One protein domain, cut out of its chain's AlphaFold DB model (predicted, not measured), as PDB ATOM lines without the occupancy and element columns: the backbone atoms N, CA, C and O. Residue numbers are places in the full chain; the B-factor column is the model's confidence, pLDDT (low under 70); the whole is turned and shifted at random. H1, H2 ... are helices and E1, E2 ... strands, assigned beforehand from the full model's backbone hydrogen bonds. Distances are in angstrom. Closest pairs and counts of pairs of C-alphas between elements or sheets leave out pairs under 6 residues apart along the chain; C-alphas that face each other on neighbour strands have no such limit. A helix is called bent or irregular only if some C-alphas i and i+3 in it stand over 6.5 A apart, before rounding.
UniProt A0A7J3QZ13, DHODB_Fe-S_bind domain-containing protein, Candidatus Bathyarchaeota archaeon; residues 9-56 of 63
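What this domain is: This is residues 9 to 56 of the 63 residues of the protein "DHODB_Fe-S_bind domain-containing protein" of Candidatus Bathyarchaeota archaeon (UniProt A0A7J3QZ13). A small, compact head is joined to one long helical arm: the hairpin E1 and E2, the single short turn H1 and the loop of residues 22 to 31 make the head, and the bent helix H2 begins beside E1 and runs away from it, with residues 39 to 56 sticking out free. The arm makes the length. The printed part has 48 residues with two named strands and two named helices, in the order E1, E2, H1, H2; the sheet is E1 - E2, antiparallel, and the class is mixed, helices and strands. The whole is extended, with a radius of gyration of the C-alphas of 15.0 A and spans of 45 by 20 by 14 A.

Where its parts are: Find C-alpha 9 at (215.851, 173.934, 114.515), where E1 begins; it runs through residues 9 to 11, 6.2 A from first to last C-alpha. Next comes E2, residues 14 to 17, 10.1 A long. H1 follows directly as residues 18 to 21, 5.4 A long. After residues 22 to 31, look for C-alpha 32 at (215.311, 181.565, 110.283), where H2, residues 32 to 54, begins. By its hydrogen bonds H2 was assigned as one helix, but it is bent: C-alphas 41 and 44 are 8.0 A apart. Its arms are H2a, residues 32 to 41, 14.4 A long, and H2b, residues 44 to 54, 15.3 A long, ending at C-alpha 54 at (247.401, 180.392, 106.437).

How they stand to each other: Look first at the hairpin E1 and E2, antiparallel neighbours with 137 degrees between their directions. C-alphas 10 and 15 face each other at 4.6 A, and within hydrogen-bond range you find N 9 and O 16 at 2.8 A and N 11 and O 14 at 2.9 A. The closest C-alphas of E1 and H1 are those of Val 9 and Gly 18, 6.7 A apart. Those of E1 and H2a are Val 9 and Leu 35, 6.5 A apart. E2 and H2a are apart, and so are H1 and H2a. Farther along, H2b stands to H2a at a steep tilt of 45 degrees, and it is apart from E1, E2 and H1. In H2b every O i to N i+4 pair is within hydrogen-bond range, in H2a 5 of 6; H1 is too short for such a pair, and its 1 pair of O i and N i+3 is not within range.

The domain as a whole: The C-alphas farthest apart are those of Gly 12 and Gly 56, at 46.0 A. Without the free residues 39 to 56, the body of 30 residues spans 21 by 18 by 14 A. The links E1 to E2 and E2 to H1 are tight, and the link H1 to H2 is short, with 10 residues. The printed part has no cut. The mean pLDDT of the printed part is 95.4, and no printed residue is under 70.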
ATOM      1  N   VAL A   9     216.565 172.904 115.275       96.94
ATOM      2  CA  VAL A   9     215.851 173.934 114.515       96.94
ATOM      3  C   VAL A   9     214.448 174.077 115.101       96.94
ATOM      4  O   VAL A   9     213.814 173.074 115.432       96.94
ATOM      5  N   SER A  10     213.968 175.310 115.246       97.81
ATOM      6  CA  SER A  10     212.583 175.585 115.629       97.81
ATOM      7  C   SER A  10     211.713 175.613 114.372       97.81
ATOM      8  O   SER A  10     211.924 176.445 113.491       97.81
ATOM      9  N   VAL A  11     210.764 174.680 114.270       97.38
ATOM     10  CA  VAL A  11     209.853 174.540 113.124       97.38
ATOM     11  C   VAL A  11     208.421 174.477 113.645       97.38
ATOM     12  O   VAL A  11     208.076 173.576 114.411       97.38
ATOM     13  N   GLY A  12     207.588 175.457 113.288       95.94
ATOM     14  CA  GLY A  12     206.195 175.542 113.739       95.94
ATOM     15  C   GLY A  12     206.050 175.602 115.266       95.94
ATOM     16  O   GLY A  12     205.142 174.989 115.823       95.94
ATOM     17  N   GLY A  13     206.987 176.265 115.954       95.38
ATOM     18  CA  GLY A  13     207.012 176.370 117.420       95.38
ATOM     19  C   GLY A  13     207.516 175.123 118.159       95.38
ATOM     20  O   GLY A  13     207.486 175.095 119.386       95.38
ATOM     21  N   GLN A  14     207.993 174.098 117.446       96.38
ATOM     22  CA  GLN A  14     208.562 172.886 118.040       96.38
ATOM     23  C   GLN A  14     210.057 172.777 117.749       96.38
ATOM     24  O   GLN A  14     210.510 173.052 116.641       96.38
ATOM     25  N   THR A  15     210.825 172.307 118.730       96.44
ATOM     26  CA  THR A  15     212.232 171.961 118.521       96.44
ATOM     27  C   THR A  15     212.338 170.622 117.788       96.44
ATOM     28  O   THR A  15     211.836 169.606 118.267       96.44
ATOM     29  N   LYS A  16     213.019 170.624 116.641       96.31
ATOM     30  CA  LYS A  16     213.348 169.456 115.809       96.31
ATOM     31  C   LYS A  16     214.858 169.344 115.635       96.31
ATOM     32  O   LYS A  16     215.562 170.338 115.791       96.31
ATOM     33  N   PHE A  17     215.383 168.167 115.312       96.81
ATOM     34  CA  PHE A  17     216.814 167.936 115.099       96.81
ATOM     35  C   PHE A  17     217.110 167.637 113.632       96.81
ATOM     36  O   PHE A  17     216.781 166.564 113.145       96.81
ATOM     37  N   GLY A  18     217.819 168.531 112.938       95.75
ATOM     38  CA  GLY A  18     218.083 168.392 111.500       95.75
ATOM     39  C   GLY A  18     218.779 167.088 111.085       95.75
ATOM     40  O   GLY A  18     218.525 166.591 109.998       95.75
ATOM     41  N   CYS A  19     219.610 166.490 111.948       95.94
ATOM     42  CA  CYS A  19     220.294 165.221 111.652       95.94
ATOM     43  C   CYS A  19     219.425 163.960 111.817       95.94
ATOM     44  O   CYS A  19     219.910 162.870 111.527       95.94
ATOM     45  N   VAL A  20     218.200 164.090 112.338       94.69
ATOM     46  CA  VAL A  20     217.264 162.967 112.547       94.69
ATOM     47  C   VAL A  20     215.915 163.254 111.899       94.69
ATOM     48  O   VAL A  20     215.413 162.423 111.157       94.69
ATOM     49  N   ASP A  21     215.357 164.434 112.158       94.31
ATOM     50  CA  ASP A  21     214.049 164.874 111.669       94.31
ATOM     51  C   ASP A  21     214.119 165.589 110.306       94.31
ATOM     52  O   ASP A  21     213.076 165.881 109.731       94.31
ATOM     53  N   GLY A  22     215.323 165.940 109.833       90.75
ATOM     54  CA  GLY A  22     215.565 166.740 108.624       90.75
ATOM     55  C   GLY A  22     216.387 165.995 107.559       90.75
ATOM     56  O   GLY A  22     216.345 164.766 107.515       90.75
ATOM     57  N   PRO A  23     217.150 166.697 106.691       92.25
ATOM     58  CA  PRO A  23     217.491 168.131 106.718       92.25
ATOM     59  C   PRO A  23     216.425 169.055 106.104       92.25
ATOM     60  O   PRO A  23     216.549 170.276 106.203       92.25
ATOM     61  N   GLU A  24     215.404 168.487 105.468       96.50
ATOM     62  CA  GLU A  24     214.356 169.206 104.742       96.50
ATOM     63  C   GLU A  24     213.158 169.501 105.655       96.50
ATOM     64  O   GLU A  24     212.633 168.611 106.322       96.50
ATOM     65  N   PHE A  25     212.707 170.755 105.672       96.25
ATOM     66  CA  PHE A  25     211.550 171.218 106.442       96.25
ATOM     67  C   PHE A  25     210.717 172.179 105.590       96.25
ATOM     68  O   PHE A  25     211.227 172.764 104.633       96.25
ATOM     69  N   ASP A  26     209.450 172.392 105.959       96.56
ATOM     70  CA  ASP A  26     208.668 173.484 105.376       96.56
ATOM     71  C   ASP A  26     209.278 174.824 105.795       96.56
ATOM     72  O   ASP A  26     209.169 175.242 106.950       96.56
ATOM     73  N   GLY A  27     209.925 175.492 104.839       96.06
ATOM     74  CA  GLY A  27     210.619 176.754 105.064       96.06
ATOM     75  C   GLY A  27     209.725 177.844 105.653       96.06
ATOM     76  O   GLY A  27     210.221 178.663 106.415       96.06
ATOM     77  N   HIS A  28     208.414 177.838 105.402       97.19
ATOM     78  CA  HIS A  28     207.510 178.850 105.969       97.19
ATOM     79  C   HIS A  28     207.303 178.693 107.478       97.19
ATOM     80  O   HIS A  28     206.864 179.630 108.142       97.19
ATOM     81  N   LEU A  29     207.602 177.511 108.017       97.75
ATOM     82  CA  LEU A  29     207.464 177.199 109.435       97.75
ATOM     83  C   LEU A  29     208.797 177.289 110.186       97.75
ATOM     84  O   LEU A  29     208.795 177.183 111.412       97.75
ATOM     85  N   VAL A  30     209.922 177.458 109.486       97.44
ATOM     86  CA  VAL A  30     211.259 177.538 110.088       97.44
ATOM     87  C   VAL A  30     211.497 178.927 110.682       97.44
ATOM     88  O   VAL A  30     211.353 179.942 110.003       97.44
ATOM     89  N   ASP A  31     211.957 178.975 111.932       97.62
ATOM     90  CA  ASP A  31     212.514 180.199 112.512       97.62
ATOM     91  C   ASP A  31     213.937 180.441 111.977       97.62
ATOM     92  O   ASP A  31     214.940 179.942 112.505       97.62
ATOM     93  N   PHE A  32     214.028 181.206 110.887       97.38
ATOM     94  CA  PHE A  32     215.311 181.565 110.283       97.38
ATOM     95  C   PHE A  32     216.126 182.548 111.127       97.38
ATOM     96  O   PHE A  32     217.353 182.567 111.007       97.38
ATOM     97  N   GLU A  33     215.492 183.352 111.983       97.62
ATOM     98  CA  GLU A  33     216.215 184.296 112.833       97.62
ATOM     99  C   GLU A  33     217.017 183.540 113.902       97.62
ATOM    100  O   GLU A  33     218.216 183.799 114.065       97.62
ATOM    101  N   GLU A  34     216.403 182.560 114.579       97.19
ATOM    102  CA  GLU A  34     217.117 181.662 115.496       97.19
ATOM    103  C   GLU A  34     218.210 180.884 114.748       97.19
ATOM    104  O   GLU A  34     219.360 180.835 115.201       97.19
ATOM    105  N   LEU A  35     217.880 180.302 113.590       97.00
ATOM    106  CA  LEU A  35     218.805 179.468 112.821       97.00
ATOM    107  C   LEU A  35     220.071 180.232 112.400       97.00
ATOM    108  O   LEU A  35     221.183 179.747 112.615       97.00
ATOM    109  N   ILE A  36     219.919 181.442 111.850       97.62
ATOM    110  CA  ILE A  36     221.047 182.272 111.403       97.62
ATOM    111  C   ILE A  36     221.899 182.716 112.597       97.62
ATOM    112  O   ILE A  36     223.128 182.670 112.517       97.62
ATOM    113  N   LYS A  37     221.285 183.110 113.723       97.50
ATOM    114  CA  LYS A  37     222.036 183.462 114.943       97.50
ATOM    115  C   LYS A  37     222.885 182.290 115.436       97.50
ATOM    116  O   LYS A  37     224.046 182.488 115.784       97.50
ATOM    117  N   ARG A  38     222.335 181.071 115.426       97.00
ATOM    118  CA  ARG A  38     223.060 179.850 115.820       97.00
ATOM    119  C   ARG A  38     224.201 179.520 114.864       97.00
ATOM    120  O   ARG A  38     225.285 179.190 115.331       97.00
ATOM    121  N   GLN A  39     223.977 179.637 113.556       96.94
ATOM    122  CA  GLN A  39     225.004 179.363 112.547       96.94
ATOM    123  C   GLN A  39     226.228 180.275 112.710       96.94
ATOM    124  O   GLN A  39     227.352 179.842 112.507       96.94
ATOM    125  N   ARG A  40     226.022 181.529 113.127       97.81
ATOM    126  CA  ARG A  40     227.102 182.516 113.272       97.81
ATOM    127  C   ARG A  40     227.911 182.399 114.565       97.81
ATOM    128  O   ARG A  40     228.851 183.169 114.746       97.81
ATOM    129  N   MET A  41     227.554 181.478 115.463       97.62
ATOM    130  CA  MET A  41     228.160 181.361 116.793       97.62
ATOM    131  C   MET A  41     229.681 181.181 116.746       97.62
ATOM    132  O   MET A  41     230.362 181.763 117.580       97.62
ATOM    133  N   PHE A  42     230.189 180.422 115.770       97.75
ATOM    134  CA  PHE A  42     231.603 180.046 115.688       97.75
ATOM    135  C   PHE A  42     232.411 180.816 114.634       97.75
ATOM    136  O   PHE A  42     233.549 180.459 114.343       97.75
ATOM    137  N   LEU A  43     231.867 181.904 114.071       98.00
ATOM    138  CA  LEU A  43     232.601 182.737 113.110       98.00
ATOM    139  C   LEU A  43     233.982 183.224 113.604       98.00
ATOM    140  O   LEU A  43     234.906 183.254 112.784       98.00
ATOM    141  N   PRO A  44     234.180 183.645 114.875       97.69
ATOM    142  CA  PRO A  44     235.505 184.075 115.314       97.69
ATOM    143  C   PRO A  44     236.499 182.908 115.394       97.69
ATOM    144  O   PRO A  44     237.648 183.074 114.987       97.69
ATOM    145  N   GLU A  45     236.073 181.733 115.857       97.81
ATOM    146  CA  GLU A  45     236.896 180.524 115.920       97.81
ATOM    147  C   GLU A  45     237.219 179.987 114.523       97.81
ATOM    148  O   GLU A  45     238.364 179.626 114.255       97.81
ATOM    149  N   GLU A  46     236.245 179.989 113.611       97.50
ATOM    150  CA  GLU A  46     236.430 179.625 112.202       97.50
ATOM    151  C   GLU A  46     237.457 180.544 111.533       97.50
ATOM    152  O   GLU A  46     238.391 180.069 110.884       97.50
ATOM    153  N   ARG A  47     237.344 181.861 111.754       96.44
ATOM    154  CA  ARG A  47     238.311 182.840 111.244       96.44
ATOM    155  C   ARG A  47     239.699 182.632 111.839       96.44
ATOM    156  O   ARG A  47     240.682 182.701 111.106       96.44
ATOM    157  N   LEU A  48     239.796 182.402 113.147       95.88
ATOM    158  CA  LEU A  48     241.072 182.134 113.807       95.88
ATOM    159  C   LEU A  48     241.721 180.864 113.247       95.88
ATOM    160  O   LEU A  48     242.903 180.886 112.926       95.88
ATOM    161  N   SER A  49     240.949 179.788 113.089       94.94
ATOM    162  CA  SER A  49     241.413 178.525 112.513       94.94
ATOM    163  C   SER A  49     241.962 178.716 111.094       94.94
ATOM    164  O   SER A  49     243.068 178.268 110.795       94.94
ATOM    165  N   ALA A  50     241.243 179.463 110.247       94.44
ATOM    166  CA  ALA A  50     241.684 179.783 108.891       94.44
ATOM    167  C   ALA A  50     242.984 180.606 108.877       94.44
ATOM    168  O   ALA A  50     243.925 180.257 108.169       94.44
ATOM    169  N   LEU A  51     243.077 181.649 109.710       94.44
ATOM    170  CA  LEU A  51     244.288 182.468 109.822       94.44
ATOM    171  C   LEU A  51     245.484 181.663 110.336       94.44
ATOM    172  O   LEU A  51     246.588 181.815 109.822       94.44
ATOM    173  N   LEU A  52     245.280 180.807 111.343       91.69
ATOM    174  CA  LEU A  52     246.329 179.929 111.855       91.69
ATOM    175  C   LEU A  52     246.838 179.013 110.747       91.69
ATOM    176  O   LEU A  52     248.046 178.920 110.564       91.69
ATOM    177  N   TRP A  53     245.940 178.396 109.978       87.88
ATOM    178  CA  TRP A  53     246.312 177.561 108.840       87.88
ATOM    179  C   TRP A  53     247.136 178.331 107.793       87.88
ATOM    180  O   TRP A  53     248.200 177.864 107.387       87.88
ATOM    181  N   GLU A  54     246.705 179.537 107.412       90.06
ATOM    182  CA  GLU A  54     247.401 180.392 106.437       90.06
ATOM    183  C   GLU A  54     248.778 180.878 106.918       90.06
ATOM    184  O   GLU A  54     249.723 180.942 106.133       90.06
ATOM    185  N   LEU A  55     248.927 181.180 108.213       85.81
ATOM    186  CA  LEU A  55     250.183 181.631 108.828       85.81
ATOM    187  C   LEU A  55     251.212 180.500 109.036       85.81
ATOM    188  O   LEU A  55     252.261 180.728 109.640       85.81
ATOM    189  N   GLY A  56     250.939 179.285 108.548       74.50
ATOM    190  CA  GLY A  56     251.815 178.119 108.707       74.50
ATOM    191  C   GLY A  56     251.536 177.296 109.970       74.50
ATOM    192  O   GLY A  56     252.356 176.476 110.382       74.50
TER     193      GLY A  56